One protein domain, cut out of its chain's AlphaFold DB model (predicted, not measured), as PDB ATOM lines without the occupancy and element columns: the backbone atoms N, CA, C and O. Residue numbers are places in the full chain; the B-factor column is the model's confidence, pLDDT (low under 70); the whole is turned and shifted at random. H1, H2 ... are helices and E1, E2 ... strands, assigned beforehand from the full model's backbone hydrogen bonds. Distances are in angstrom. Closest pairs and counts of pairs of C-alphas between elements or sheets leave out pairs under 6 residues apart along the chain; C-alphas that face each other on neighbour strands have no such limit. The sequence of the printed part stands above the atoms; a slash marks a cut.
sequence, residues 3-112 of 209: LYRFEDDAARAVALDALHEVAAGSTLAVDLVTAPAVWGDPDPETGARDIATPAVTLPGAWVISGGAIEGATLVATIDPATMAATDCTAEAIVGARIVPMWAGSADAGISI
ATOM      1  N   LEU A   3     146.713 209.902 185.864       88.88
ATOM      2  CA  LEU A   3     145.836 208.741 185.830       88.88
ATOM      3  C   LEU A   3     146.196 207.872 184.630       88.88
ATOM      4  O   LEU A   3     146.116 208.312 183.481       88.88
ATOM      5  N   TYR A   4     146.520 206.623 184.915       89.25
ATOM      6  CA  TYR A   4     146.867 205.605 183.945       89.25
ATOM      7  C   TYR A   4     145.814 204.502 183.892       89.25
ATOM      8  O   TYR A   4     145.205 204.147 184.906       89.25
ATOM      9  N   ARG A   5     145.646 203.935 182.697       89.94
ATOM     10  CA  ARG A   5     144.846 202.738 182.439       89.94
ATOM     11  C   ARG A   5     145.730 201.628 181.882       89.94
ATOM     12  O   ARG A   5     146.525 201.866 180.971       89.94
ATOM     13  N   PHE A   6     145.527 200.425 182.397       87.81
ATOM     14  CA  PHE A   6     146.104 199.188 181.884       87.81
ATOM     15  C   PHE A   6     145.080 198.411 181.053       87.81
ATOM     16  O   PHE A   6     143.871 198.642 181.150       87.81
ATOM     17  N   GLU A   7     145.582 197.501 180.220       84.62
ATOM     18  CA  GLU A   7     144.757 196.622 179.388       84.62
ATOM     19  C   GLU A   7     143.902 195.679 180.246       84.62
ATOM     20  O   GLU A   7     142.697 195.560 180.019       84.62
ATOM     21  N   ASP A   8     144.505 195.095 181.283       85.31
ATOM     22  CA  ASP A   8     143.848 194.203 182.230       85.31
ATOM     23  C   ASP A   8     144.438 194.313 183.650       85.31
ATOM     24  O   ASP A   8     145.420 195.020 183.911       85.31
ATOM     25  N   ASP A   9     143.802 193.615 184.592       82.12
ATOM     26  CA  ASP A   9     144.211 193.593 185.995       82.12
ATOM     27  C   ASP A   9     145.557 192.899 186.229       82.12
ATOM     28  O   ASP A   9     146.258 193.255 187.177       82.12
ATOM     29  N   ALA A  10     145.940 191.942 185.380       84.25
ATOM     30  CA  ALA A  10     147.205 191.227 185.515       84.25
ATOM     31  C   ALA A  10     148.383 192.141 185.157       84.25
ATOM     32  O   ALA A  10     149.347 192.231 185.917       84.25
ATOM     33  N   ALA A  11     148.273 192.888 184.057       83.12
ATOM     34  CA  ALA A  11     149.237 193.901 183.647       83.12
ATOM     35  C   ALA A  11     149.374 195.003 184.707       83.12
ATOM     36  O   ALA A  11     150.492 195.392 185.052       83.12
ATOM     37  N   ARG A  12     148.252 195.454 185.288       85.38
ATOM     38  CA  ARG A  12     148.274 196.398 186.416       85.38
ATOM     39  C   ARG A  12     148.989 195.818 187.632       85.38
ATOM     40  O   ARG A  12     149.798 196.521 188.230       85.38
ATOM     41  N   ALA A  13     148.699 194.574 188.009       81.69
ATOM     42  CA  ALA A  13     149.315 193.941 189.172       81.69
ATOM     43  C   ALA A  13     150.838 193.820 189.010       81.69
ATOM     44  O   ALA A  13     151.572 194.193 189.921       81.69
ATOM     45  N   VAL A  14     151.310 193.391 187.834       82.31
ATOM     46  CA  VAL A  14     152.746 193.311 187.514       82.31
ATOM     47  C   VAL A  14     153.410 194.689 187.585       82.31
ATOM     48  O   VAL A  14     154.482 194.828 188.171       82.31
ATOM     49  N   ALA A  15     152.773 195.723 187.030       78.12
ATOM     50  CA  ALA A  15     153.312 197.079 187.070       78.12
ATOM     51  C   ALA A  15     153.349 197.657 188.493       78.12
ATOM     52  O   ALA A  15     154.314 198.323 188.861       78.12
ATOM     53  N   LEU A  16     152.321 197.400 189.308       76.38
ATOM     54  CA  LEU A  16     152.288 197.834 190.707       76.38
ATOM     55  C   LEU A  16     153.360 197.139 191.551       76.38
ATOM     56  O   LEU A  16     153.994 197.804 192.366       76.38
ATOM     57  N   ASP A  17     153.591 195.844 191.336       77.69
ATOM     58  CA  ASP A  17     154.643 195.084 192.022       77.69
ATOM     59  C   ASP A  17     156.035 195.654 191.700       77.69
ATOM     60  O   ASP A  17     156.803 195.987 192.601       77.69
ATOM     61  N   ALA A  18     156.305 195.927 190.417       73.75
ATOM     62  CA  ALA A  18     157.548 196.566 189.978       73.75
ATOM     63  C   ALA A  18     157.729 197.996 190.527       73.75
ATOM     64  O   ALA A  18     158.845 198.431 190.814       73.75
ATOM     65  N   LEU A  19     156.637 198.752 190.687       69.88
ATOM     66  CA  LEU A  19     156.669 200.118 191.219       69.88
ATOM     67  C   LEU A  19     156.805 200.163 192.742       69.88
ATOM     68  O   LEU A  19     157.370 201.130 193.255       69.88
ATOM     69  N   HIS A  20     156.337 199.147 193.472       63.28
ATOM     70  CA  HIS A  20     156.543 199.063 194.919       63.28
ATOM     71  C   HIS A  20     158.030 199.001 195.292       63.28
ATOM     72  O   HIS A  20     158.407 199.533 196.336       63.28
ATOM     73  N   GLU A  21     158.884 198.442 194.431       57.34
ATOM     74  CA  GLU A  21     160.332 198.382 194.669       57.34
ATOM     75  C   GLU A  21     161.055 199.724 194.442       57.34
ATOM     76  O   GLU A  21     162.122 199.952 195.011       57.34
ATOM     77  N   VAL A  22     160.485 200.635 193.639       54.81
ATOM     78  CA  VAL A  22     161.184 201.842 193.140       54.81
ATOM     79  C   VAL A  22     160.525 203.158 193.586       54.81
ATOM     80  O   VAL A  22     161.202 204.176 193.723       54.81
ATOM     81  N   ALA A  23     159.213 203.156 193.824       53.22
ATOM     82  CA  ALA A  23     158.376 204.347 194.001       53.22
ATOM     83  C   ALA A  23     157.337 204.182 195.132       53.22
ATOM     84  O   ALA A  23     156.199 204.656 195.028       53.22
ATOM     85  N   ALA A  24     157.720 203.495 196.215       50.25
ATOM     86  CA  ALA A  24     156.871 203.264 197.380       50.25
ATOM     87  C   ALA A  24     156.321 204.594 197.944       50.25
ATOM     88  O   ALA A  24     157.052 205.386 198.538       50.25
ATOM     89  N   GLY A  25     155.024 204.845 197.732       58.59
ATOM     90  CA  GLY A  25     154.295 206.000 198.268       58.59
ATOM     91  C   GLY A  25     153.809 207.039 197.250       58.59
ATOM     92  O   GLY A  25     153.058 207.930 197.637       58.59
ATOM     93  N   SER A  26     154.178 206.946 195.964       69.06
ATOM     94  CA  SER A  26     153.714 207.892 194.926       69.06
ATOM     95  C   SER A  26     152.753 207.295 193.897       69.06
ATOM     96  O   SER A  26     152.384 207.986 192.946       69.06
ATOM     97  N   THR A  27     152.381 206.027 194.059       75.56
ATOM     98  CA  THR A  27     151.512 205.286 193.141       75.56
ATOM     99  C   THR A  27     150.399 204.616 193.931       75.56
ATOM    100  O   THR A  27     150.665 203.993 194.955       75.56
ATOM    101  N   LEU A  28     149.164 204.747 193.454       77.69
ATOM    102  CA  LEU A  28     147.977 204.218 194.108       77.69
ATOM    103  C   LEU A  28     147.057 203.543 193.088       77.69
ATOM    104  O   LEU A  28     146.695 204.148 192.077       77.69
ATOM    105  N   ALA A  29     146.666 202.299 193.363       81.19
ATOM    106  CA  ALA A  29     145.588 201.642 192.634       81.19
ATOM    107  C   ALA A  29     144.260 202.313 192.992       81.19
ATOM    108  O   ALA A  29     143.997 202.570 194.164       81.19
ATOM    109  N   VAL A  30     143.435 202.593 191.986       80.69
ATOM    110  CA  VAL A  30     142.139 203.248 192.181       80.69
ATOM    111  C   VAL A  30     141.055 202.521 191.406       80.69
ATOM    112  O   VAL A  30     141.329 201.901 190.378       80.69
ATOM    113  N   ASP A  31     139.822 202.655 191.878       82.62
ATOM    114  CA  ASP A  31     138.630 202.219 191.160       82.62
ATOM    115  C   ASP A  31     137.865 203.442 190.635       82.62
ATOM    116  O   ASP A  31     137.822 204.497 191.279       82.62
ATOM    117  N   LEU A  32     137.248 203.318 189.456       81.75
ATOM    118  CA  LEU A  32     136.313 204.334 188.972       81.75
ATOM    119  C   LEU A  32     134.947 204.116 189.615       81.75
ATOM    120  O   LEU A  32     134.404 203.016 189.554       81.75
ATOM    121  N   VAL A  33     134.373 205.175 190.174       78.00
ATOM    122  CA  VAL A  33     133.124 205.145 190.935       78.00
ATOM    123  C   VAL A  33     132.088 206.036 190.257       78.00
ATOM    124  O   VAL A  33     132.291 207.240 190.112       78.00
ATOM    125  N   THR A  34     130.955 205.464 189.858       76.69
ATOM    126  CA  THR A  34     129.839 206.206 189.235       76.69
ATOM    127  C   THR A  34     128.793 206.647 190.250       76.69
ATOM    128  O   THR A  34     128.070 207.613 190.015       76.69
ATOM    129  N   ALA A  35     128.733 205.969 191.397       72.62
ATOM    130  CA  ALA A  35     127.934 206.362 192.547       72.62
ATOM    131  C   ALA A  35     128.724 206.086 193.837       72.62
ATOM    132  O   ALA A  35     129.175 204.951 194.024       72.62
ATOM    133  N   PRO A  36     128.921 207.088 194.716       68.62
ATOM    134  CA  PRO A  36     129.633 206.891 195.973       68.62
ATOM    135  C   PRO A  36     128.848 205.964 196.908       68.62
ATOM    136  O   PRO A  36     127.625 205.861 196.813       68.62
ATOM    137  N   ALA A  37     129.551 205.320 197.840       69.94
ATOM    138  CA  ALA A  37     128.906 204.533 198.882       69.94
ATOM    139  C   ALA A  37     128.038 205.433 199.777       69.94
ATOM    140  O   ALA A  37     128.448 206.535 200.158       69.94
ATOM    141  N   VAL A  38     126.850 204.947 200.133       73.94
ATOM    142  CA  VAL A  38     125.971 205.588 201.113       73.94
ATOM    143  C   VAL A  38     126.225 204.950 202.466       73.94
ATOM    144  O   VAL A  38     126.168 203.730 202.621       73.94
ATOM    145  N   TRP A  39     126.488 205.799 203.447       73.06
ATOM    146  CA  TRP A  39     126.754 205.406 204.820       73.06
ATOM    147  C   TRP A  39     125.471 205.415 205.636       73.06
ATOM    148  O   TRP A  39     124.689 206.361 205.535       73.06
ATOM    149  N   GLY A  40     125.283 204.377 206.443       72.31
ATOM    150  CA  GLY A  40     124.266 204.350 207.478       72.31
ATOM    151  C   GLY A  40     124.574 205.344 208.594       72.31
ATOM    152  O   GLY A  40     125.649 205.961 208.644       72.31
ATOM    153  N   ASP A  41     123.607 205.493 209.494       79.38
ATOM    154  CA  ASP A  41     123.797 206.296 210.693       79.38
ATOM    155  C   ASP A  41     124.967 205.742 211.521       79.38
ATOM    156  O   ASP A  41     125.156 204.523 211.582       79.38
ATOM    157  N   PRO A  42     125.791 206.617 212.125       78.50
ATOM    158  CA  PRO A  42     126.881 206.170 212.973       78.50
ATOM    159  C   PRO A  42     126.326 205.401 214.166       78.50
ATOM    160  O   PRO A  42     125.417 205.871 214.855       78.50
ATOM    161  N   ASP A  43     126.913 204.239 214.421       74.69
ATOM    162  CA  ASP A  43     126.658 203.459 215.614       74.69
ATOM    163  C   ASP A  43     126.941 204.332 216.855       74.69
ATOM    164  O   ASP A  43     128.009 204.949 216.955       74.69
ATOM    165  N   PRO A  44     125.986 204.443 217.792       73.19
ATOM    166  CA  PRO A  44     126.077 205.386 218.901       73.19
ATOM    167  C   PRO A  44     127.137 205.010 219.946       73.19
ATOM    168  O   PRO A  44     127.519 205.871 220.739       73.19
ATOM    169  N   GLU A  45     127.614 203.762 219.972       76.94
ATOM    170  CA  GLU A  45     128.604 203.280 220.943       76.94
ATOM    171  C   GLU A  45     130.028 203.309 220.379       76.94
ATOM    172  O   GLU A  45     130.982 203.618 221.094       76.94
ATOM    173  N   THR A  46     130.180 203.010 219.090       78.31
ATOM    174  CA  THR A  46     131.483 202.851 218.431       78.31
ATOM    175  C   THR A  46     131.832 204.005 217.494       78.31
ATOM    176  O   THR A  46     132.998 204.170 217.133       78.31
ATOM    177  N   GLY A  47     130.845 204.807 217.078       72.00
ATOM    178  CA  GLY A  47     131.001 205.857 216.067       72.00
ATOM    179  C   GLY A  47     131.270 205.328 214.653       72.00
ATOM    180  O   GLY A  47     131.449 206.126 213.730       72.00
ATOM    181  N   ALA A  48     131.306 204.003 214.472       70.69
ATOM    182  CA  ALA A  48     131.485 203.362 213.179       70.69
ATOM    183  C   ALA A  48     130.230 203.552 212.321       70.69
ATOM    184  O   ALA A  48     129.116 203.590 212.834       70.69
ATOM    185  N   ARG A  49     130.399 203.685 211.006       68.94
ATOM    186  CA  ARG A  49     129.277 203.725 210.062       68.94
ATOM    187  C   ARG A  49     129.291 202.450 209.247       68.94
ATOM    188  O   ARG A  49     130.312 202.132 208.647       68.94
ATOM    189  N   ASP A  50     128.156 201.770 209.188       75.62
ATOM    190  CA  ASP A  50     127.979 200.669 208.252       75.62
ATOM    191  C   ASP A  50     127.693 201.207 206.849       75.62
ATOM    192  O   ASP A  50     127.116 202.284 206.665       75.62
ATOM    193  N   ILE A  51     128.094 200.452 205.830       71.56
ATOM    194  CA  ILE A  51     127.750 200.768 204.445       71.56
ATOM    195  C   ILE A  51     126.274 200.408 204.238       71.56
ATOM    196  O   ILE A  51     125.916 199.233 204.189       71.56
ATOM    197  N   ALA A  52     125.419 201.418 204.078       75.75
ATOM    198  CA  ALA A  52     124.007 201.229 203.748       75.75
ATOM    199  C   ALA A  52     123.816 200.870 202.267       75.75
ATOM    200  O   ALA A  52     122.915 200.114 201.905       75.75
ATOM    201  N   THR A  53     124.655 201.412 201.383       76.06
ATOM    202  CA  THR A  53     124.683 201.053 199.959       76.06
ATOM    203  C   THR A  53     126.121 201.108 199.452       76.06
ATOM    204  O   THR A  53     126.770 202.143 199.617       76.06
ATOM    205  N   PRO A  54     126.647 200.024 198.854       73.56
ATOM    206  CA  PRO A  54     128.013 200.014 198.346       73.56
ATOM    207  C   PRO A  54     128.177 200.981 197.171       73.56
ATOM    208  O   PRO A  54     127.226 201.271 196.444       73.56
ATOM    209  N   ALA A  55     129.405 201.465 196.980       72.31
ATOM    210  CA  ALA A  55     129.757 202.234 195.795       72.31
ATOM    211  C   ALA A  55     129.552 201.393 194.526       72.31
ATOM    212  O   ALA A  55     129.823 200.189 194.512       72.31
ATOM    213  N   VAL A  56     129.120 202.040 193.444       77.12
ATOM    214  CA  VAL A  56     129.054 201.408 192.123       77.12
ATOM    215  C   VAL A  56     130.378 201.659 191.420       77.12
ATOM    216  O   VAL A  56     130.671 202.791 191.028       77.12
ATOM    217  N   THR A  57     131.180 200.607 191.284       78.81
ATOM    218  CA  THR A  57     132.471 200.653 190.598       78.81
ATOM    219  C   THR A  57     132.335 200.210 189.145       78.81
ATOM    220  O   THR A  57     131.553 199.315 188.817       78.81
ATOM    221  N   LEU A  58     133.090 200.846 188.248       74.19
ATOM    222  CA  LEU A  58     133.268 200.342 186.891       74.19
ATOM    223  C   LEU A  58     134.481 199.414 186.840       74.19
ATOM    224  O   LEU A  58     135.530 199.761 187.390       74.19
ATOM    225  N   PRO A  59     134.376 198.272 186.138       73.56
ATOM    226  CA  PRO A  59     135.512 197.390 185.952       73.56
ATOM    227  C   PRO A  59     136.612 198.110 185.172       73.56
ATOM    228  O   PRO A  59     136.361 198.797 184.176       73.56
ATOM    229  N   GLY A  60     137.847 197.926 185.614       77.50
ATOM    230  CA  GLY A  60     139.017 198.398 184.901       77.50
ATOM    231  C   GLY A  60     140.244 198.473 185.790       77.50
ATOM    232  O   GLY A  60     140.161 198.521 187.014       77.50
ATOM    233  N   ALA A  61     141.392 198.511 185.131       84.56
ATOM    234  CA  ALA A  61     142.684 198.487 185.776       84.56
ATOM    235  C   ALA A  61     143.290 199.898 185.773       84.56
ATOM    236  O   ALA A  61     143.950 200.306 184.815       84.56
ATOM    237  N   TRP A  62     143.029 200.657 186.842       86.56
ATOM    238  CA  TRP A  62     143.400 202.073 186.955       86.56
ATOM    239  C   TRP A  62     144.430 202.321 188.053       86.56
ATOM    240  O   TRP A  62     144.415 201.676 189.106       86.56
ATOM    241  N   VAL A  63     145.325 203.273 187.793       86.69
ATOM    242  CA  VAL A  63     146.396 203.671 188.712       86.69
ATOM    243  C   VAL A  63     146.610 205.176 188.637       86.69
ATOM    244  O   VAL A  63     146.684 205.744 187.550       86.69
ATOM    245  N   ILE A  64     146.771 205.821 189.788       86.00
ATOM    246  CA  ILE A  64     147.280 207.188 189.881       86.00
ATOM    247  C   ILE A  64     148.759 207.123 190.238       86.00
ATOM    248  O   ILE A  64     149.132 206.405 191.160       86.00
ATOM    249  N   SER A  65     149.603 207.887 189.547       85.75
ATOM    250  CA  SER A  65     151.018 208.006 189.903       85.75
ATOM    251  C   SER A  65     151.545 209.430 189.791       85.75
ATOM    252  O   SER A  65     151.075 210.241 188.991       85.75
ATOM    253  N   GLY A  66     152.532 209.754 190.624       81.81
ATOM    254  CA  GLY A  66     153.358 210.953 190.482       81.81
ATOM    255  C   GLY A  66     154.426 210.842 189.384       81.81
ATOM    256  O   GLY A  66     155.032 211.856 189.046       81.81
ATOM    257  N   GLY A  67     154.658 209.636 188.850       81.19
ATOM    258  CA  GLY A  67     155.684 209.311 187.860       81.19
ATOM    259  C   GLY A  67     155.105 208.686 186.586       81.19
ATOM    260  O   GLY A  67     153.971 208.211 186.575       81.19
ATOM    261  N   ALA A  68     155.891 208.691 185.505       81.38
ATOM    262  CA  ALA A  68     155.528 207.979 184.286       81.38
ATOM    263  C   ALA A  68     155.611 206.466 184.519       81.38
ATOM    264  O   ALA A  68     156.573 205.993 185.122       81.38
ATOM    265  N   ILE A  69     154.622 205.723 184.023       80.75
ATOM    266  CA  ILE A  69     154.582 204.262 184.118       80.75
ATOM    267  C   ILE A  69     154.715 203.662 182.719       80.75
ATOM    268  O   ILE A  69     153.961 204.013 181.809       80.75
ATOM    269  N   GLU A  70     155.671 202.753 182.547       78.00
ATOM    270  CA  GLU A  70     155.853 202.007 181.304       78.00
ATOM    271  C   GLU A  70     154.742 200.957 181.130       78.00
ATOM    272  O   GLU A  70     154.297 200.339 182.095       78.00
ATOM    273  N   GLY A  71     154.257 200.767 179.898       77.88
ATOM    274  CA  GLY A  71     153.181 199.810 179.603       77.88
ATOM    275  C   GLY A  71     151.774 200.264 180.016       77.88
ATOM    276  O   GLY A  71     150.821 199.506 179.853       77.88
ATOM    277  N   ALA A  72     151.620 201.496 180.508       84.62
ATOM    278  CA  ALA A  72     150.331 202.072 180.869       84.62
ATOM    279  C   ALA A  72     149.941 203.212 179.917       84.62
ATOM    280  O   ALA A  72     150.783 203.985 179.458       84.62
ATOM    281  N   THR A  73     148.646 203.352 179.636       88.00
ATOM    282  CA  THR A  73     148.139 204.467 178.824       88.00
ATOM    283  C   THR A  73     147.795 205.641 179.728       88.00
ATOM    284  O   THR A  73     146.994 205.485 180.649       88.00
ATOM    285  N   LEU A  74     148.371 206.818 179.470       89.12
ATOM    286  CA  LEU A  74     147.987 208.051 180.161       89.12
ATOM    287  C   LEU A  74     146.575 208.470 179.730       89.12
ATOM    288  O   LEU A  74     146.326 208.700 178.544       89.12
ATOM    289  N   VAL A  75     145.664 208.584 180.695       89.75
ATOM    290  CA  VAL A  75     144.254 208.918 180.441       89.75
ATOM    291  C   VAL A  75     143.898 210.335 180.869       89.75
ATOM    292  O   VAL A  75     143.098 210.989 180.206       89.75
ATOM    293  N   ALA A  76     144.473 210.822 181.965       90.06
ATOM    294  CA  ALA A  76     144.258 212.189 182.426       90.06
ATOM    295  C   ALA A  76     145.406 212.656 183.322       90.06
ATOM    296  O   ALA A  76     146.095 211.854 183.958       90.06
ATOM    297  N   THR A  77     145.568 213.966 183.432       89.88
ATOM    298  CA  THR A  77     146.325 214.595 184.514       89.88
ATOM    299  C   THR A  77     145.370 214.870 185.670       89.88
ATOM    300  O   THR A  77     144.202 215.152 185.458       89.88
ATOM    301  N   ILE A  78     145.829 214.771 186.912       86.62
ATOM    302  CA  ILE A  78     145.070 215.207 188.084       86.62
ATOM    303  C   ILE A  78     145.698 216.482 188.630       86.62
ATOM    304  O   ILE A  78     146.878 216.479 189.020       86.62
ATOM    305  N   ASP A  79     144.883 217.530 188.711       84.75
ATOM    306  CA  ASP A  79     145.221 218.782 189.373       84.75
ATOM    307  C   ASP A  79     145.306 218.566 190.899       84.75
ATOM    308  O   ASP A  79     144.300 218.238 191.537       84.75
ATOM    309  N   PRO A  80     146.486 218.758 191.518       79.56
ATOM    310  CA  PRO A  80     146.661 218.573 192.953       79.56
ATOM    311  C   PRO A  80     145.924 219.617 193.811       79.56
ATOM    312  O   PRO A  80     145.765 219.393 195.008       79.56
ATOM    313  N   ALA A  81     145.475 220.746 193.255       81.81
ATOM    314  CA  ALA A  81     144.728 221.749 194.013       81.81
ATOM    315  C   ALA A  81     143.241 221.391 194.140       81.81
ATOM    316  O   ALA A  81     142.627 221.615 195.181       81.81
ATOM    317  N   THR A  82     142.656 220.836 193.077       80.19
ATOM    318  CA  THR A  82     141.212 220.570 192.990       80.19
ATOM    319  C   THR A  82     140.851 219.088 193.023       80.19
ATOM    320  O   THR A  82     139.661 218.757 193.065       80.19
ATOM    321  N   MET A  83     141.855 218.206 192.981       81.75
ATOM    322  CA  MET A  83     141.712 216.755 192.820       81.75
ATOM    323  C   MET A  83     140.916 216.355 191.566       81.75
ATOM    324  O   MET A  83     140.412 215.237 191.485       81.75
ATOM    325  N   ALA A  84     140.772 217.259 190.594       84.12
ATOM    326  CA  ALA A  84     140.022 217.023 189.369       84.12
ATOM    327  C   ALA A  84     140.921 216.483 188.257       84.12
ATOM    328  O   ALA A  84     142.086 216.867 188.144       84.12
ATOM    329  N   ALA A  85     140.349 215.629 187.415       86.25
ATOM    330  CA  ALA A  85     140.959 215.227 186.165       86.25
ATOM    331  C   ALA A  85     140.942 216.393 185.162       86.25
ATOM    332  O   ALA A  85     139.916 217.038 184.935       86.25
ATOM    333  N   THR A  86     142.099 216.642 184.565       85.81
ATOM    334  CA  THR A  86     142.381 217.605 183.505       85.81
ATOM    335  C   THR A  86     143.069 216.878 182.351       85.81
ATOM    336  O   THR A  86     143.576 215.768 182.517       85.81
ATOM    337  N   ASP A  87     143.087 217.486 181.165       87.19
ATOM    338  CA  ASP A  87     143.732 216.910 179.971       87.19
ATOM    339  C   ASP A  87     143.258 215.478 179.656       87.19
ATOM    340  O   ASP A  87     144.041 214.607 179.275       87.19
ATOM    341  N   CYS A  88     141.964 215.218 179.863       85.69
ATOM    342  CA  CYS A  88     141.383 213.895 179.692       85.69
ATOM    343  C   CYS A  88     141.427 213.471 178.219       85.69
ATOM    344  O   CYS A  88     140.869 214.145 177.353       85.69
ATOM    345  N   THR A  89     142.023 212.315 177.942       84.69
ATOM    346  CA  THR A  89     142.006 211.685 176.615       84.69
ATOM    347  C   THR A  89     140.780 210.791 176.412       84.69
ATOM    348  O   THR A  89     140.454 210.441 175.280       84.69
ATOM    349  N   ALA A  90     140.074 210.452 177.497       78.56
ATOM    350  CA  ALA A  90     138.832 209.688 177.481       78.56
ATOM    351  C   ALA A  90     137.649 210.532 177.977       78.56
ATOM    352  O   ALA A  90     137.695 211.095 179.072       78.56
ATOM    353  N   GLU A  91     136.558 210.547 177.207       72.69
ATOM    354  CA  GLU A  91     135.339 211.306 177.524       72.69
ATOM    355  C   GLU A  91     134.713 210.881 178.861       72.69
ATOM    356  O   GLU A  91     134.310 211.724 179.655       72.69
ATOM    357  N   ALA A  92     134.743 209.581 179.177       72.69
ATOM    358  CA  ALA A  92     134.230 209.035 180.437       72.69
ATOM    359  C   ALA A  92     134.945 209.564 181.701       72.69
ATOM    360  O   ALA A  92     134.444 209.391 182.809       72.69
ATOM    361  N   ILE A  93     136.120 210.184 181.547       78.50
ATOM    362  CA  ILE A  93     136.938 210.728 182.641       78.50
ATOM    363  C   ILE A  93     136.798 212.258 182.736       78.50
ATOM    364  O   ILE A  93     137.308 212.886 183.664       78.50
ATOM    365  N   VAL A  94     136.094 212.900 181.801       79.19
ATOM    366  CA  VAL A  94     135.861 214.346 181.855       79.19
ATOM    367  C   VAL A  94     135.039 214.688 183.099       79.19
ATOM    368  O   VAL A  94     133.974 214.126 183.343       79.19
ATOM    369  N   GLY A  95     135.555 215.612 183.913       74.12
ATOM    370  CA  GLY A  95     134.928 216.010 185.176       74.12
ATOM    371  C   GLY A  95     135.154 215.035 186.335       74.12
ATOM    372  O   GLY A  95     134.602 215.255 187.414       74.12
ATOM    373  N   ALA A  96     135.971 213.994 186.141       81.62
ATOM    374  CA  ALA A  96     136.319 213.054 187.193       81.62
ATOM    375  C   ALA A  96     137.065 213.736 188.351       81.62
ATOM    376  O   ALA A  96     137.809 214.698 188.148       81.62
ATOM    377  N   ARG A  97     136.886 213.234 189.573       82.25
ATOM    378  CA  ARG A  97     137.554 213.740 190.779       82.25
ATOM    379  C   ARG A  97     138.019 212.599 191.665       82.25
ATOM    380  O   ARG A  97     137.283 211.636 191.858       82.25
ATOM    381  N   ILE A  98     139.205 212.733 192.254       78.31
ATOM    382  CA  ILE A  98     139.625 211.827 193.324       78.31
ATOM    383  C   ILE A  98     138.706 212.062 194.520       78.31
ATOM    384  O   ILE A  98     138.541 213.193 194.984       78.31
ATOM    385  N   VAL A  99     138.120 210.981 195.015       70.50
ATOM    386  CA  VAL A  99     137.334 210.951 196.238       70.50
ATOM    387  C   VAL A  99     138.003 209.998 197.228       70.50
ATOM    388  O   VAL A  99     138.453 208.916 196.836       70.50
ATOM    389  N   PRO A 100     138.098 210.367 198.515       61.03
ATOM    390  CA  PRO A 100     138.548 209.422 199.524       61.03
ATOM    391  C   PRO A 100     137.543 208.265 199.591       61.03
ATOM    392  O   PRO A 100     136.355 208.482 199.836       61.03
ATOM    393  N   MET A 101     138.008 207.038 199.347       55.88
ATOM    394  CA  MET A 101     137.219 205.830 199.577       55.88
ATOM    395  C   MET A 101     137.580 205.299 200.954       55.88
ATOM    396  O   MET A 101     138.650 204.742 201.157       55.88
ATOM    397  N   TRP A 102     136.681 205.462 201.919       52.00
ATOM    398  CA  TRP A 102     136.831 204.811 203.216       52.00
ATOM    399  C   TRP A 102     135.734 203.798 203.465       52.00
ATOM    400  O   TRP A 102     135.013 203.958 204.423       52.00
ATOM    401  N   ALA A 103     135.632 202.763 202.626       39.03
ATOM    402  CA  ALA A 103     135.595 201.367 203.084       39.03
ATOM    403  C   ALA A 103     135.554 200.377 201.916       39.03
ATOM    404  O   ALA A 103     134.644 200.403 201.089       39.03
ATOM    405  N   GLY A 104     136.489 199.426 201.944       43.53
ATOM    406  CA  GLY A 104     136.302 198.094 201.367       43.53
ATOM    407  C   GLY A 104     136.899 197.810 199.984       43.53
ATOM    408  O   GLY A 104     137.087 196.636 199.683       43.53
ATOM    409  N   SER A 105     137.258 198.805 199.169       51.19
ATOM    410  CA  SER A 105     138.123 198.615 197.986       51.19
ATOM    411  C   SER A 105     138.951 199.874 197.722       51.19
ATOM    412  O   SER A 105     138.418 200.960 197.922       51.19
ATOM    413  N   ALA A 106     140.226 199.676 197.339       50.41
ATOM    414  CA  ALA A 106     141.296 200.647 197.029       50.41
ATOM    415  C   ALA A 106     141.461 201.866 197.981       50.41
ATOM    416  O   ALA A 106     140.495 202.474 198.421       50.41
ATOM    417  N   ASP A 107     142.694 202.305 198.282       56.00
ATOM    418  CA  ASP A 107     142.896 203.416 199.245       56.00
ATOM    419  C   ASP A 107     142.334 204.779 198.755       56.00
ATOM    420  O   ASP A 107     142.225 205.724 199.539       56.00
ATOM    421  N   ALA A 108     141.937 204.895 197.476       63.06
ATOM    422  CA  ALA A 108     141.143 206.001 196.933       63.06
ATOM    423  C   ALA A 108     140.301 205.573 195.714       63.06
ATOM    424  O   ALA A 108     140.664 204.658 194.975       63.06
ATOM    425  N   GLY A 109     139.209 206.301 195.462       72.38
ATOM    426  CA  GLY A 109     138.376 206.147 194.268       72.38
ATOM    427  C   GLY A 109     138.428 207.379 193.381       72.38
ATOM    428  O   GLY A 109     138.706 208.487 193.840       72.38
ATOM    429  N   ILE A 110     138.113 207.216 192.103       77.38
ATOM    430  CA  ILE A 110     137.872 208.336 191.196       77.38
ATOM    431  C   ILE A 110     136.380 208.386 190.912       77.38
ATOM    432  O   ILE A 110     135.849 207.545 190.189       77.38
ATOM    433  N   SER A 111     135.703 209.386 191.467       79.44
ATOM    434  CA  SER A 111     134.320 209.661 191.110       79.44
ATOM    435  C   SER A 111     134.284 210.202 189.692       79.44
ATOM    436  O   SER A 111     134.910 211.216 189.388       79.44
ATOM    437  N   ILE A 112     133.548 209.519 188.832       75.19
ATOM    438  CA  ILE A 112     133.240 209.964 187.481       75.19
ATOM    439  C   ILE A 112     131.757 210.316 187.411       75.19
ATOM    440  O   ILE A 112     130.951 209.819 188.204       75.19
TER     441      ILE A 112
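Overview. This is residues 3 to 112 of the 209 residues of an uncharacterized protein of Segnochrobactrum spirostomi (UniProt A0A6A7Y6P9). One strongly twisted sheet of six strands curls into an open trough, with the single helix H1 packed on one face; at one end the two strands E2 and E5 lead out into an arm, the hairpin E3 and E4. The trough's two edges, E6 and E7, are joined by residues 79 to 96, a long stretch with no named element. The printed part has 110 residues, with one named helix and eight named strands in the order E1, H1, E2, E3, E4, E5, E6, E7, E8; the class is mixed, helices and strands. The large sheet runs E6, E1, E5, E2, E8, E7 and is mixed, while the small one is antiparallel. The whole is compact, with a radius of gyration of the C-alphas of 15.1 A, and only just elongated, spanning 48 by 31 by 27 A.

Arrangement. E5, residues 56 to 65, bends by 88 degrees at residue 59. It is antiparallel to E2, residues 27 to 35, with N 28 and O 64 2.8 A apart, and to E1, residues 3 to 6, with N 4 and O 63 2.8 A apart. E6, residues 73 to 78, is an edge strand antiparallel to E1, with N 3 and O 76 at 2.8 A. E8, residues 108 to 111, is parallel to E2, with N 33 and O 110 at 2.8 A. E7, residues 97 to 99, forms a hairpin with E8, with N 99 and O 109 at 2.8 A. H1, residues 9 to 20, is on the sheet at a height of 9.2 A, over E5; on the local plane it runs slantwise to E5 at 32 degrees, only just. Its closest C-alphas to E5 are those of Asp 9 and Ala 61, 5.1 A apart. E1, H1 and E2 form a split strand-helix-strand unit, two strands of one sheet with a helix between them along the chain and E5 between them in the sheet, and its crossover is right-handed. In H1 every O i to N i+4 pair is within hydrogen-bond range. E2 runs on at 94 degrees into E3, residues 38 to 42, whose hairpin partner is E4, residues 49 to 53; N 40 and O 50 are 2.8 A apart.

Along the chain. E1 begins at C-alpha 3, (145.836, 208.741, 185.830), and E8 ends at C-alpha 111, (134.320, 209.661, 191.110). E2 measures 23.6 A, E5 23.0 A, H1 16.2 A and E6 14.5 A.

Size, cuts and confidence. The C-alphas of Glu 45 and Gly 71 are the two farthest apart, 48.2 A. The printed part has no cut. The link from E6 to E7 is long, with 18 residues. The mean pLDDT of the printed part is 76.1; residues 19 to 26, 36 to 37, 49 and 100 to 108 are under 70.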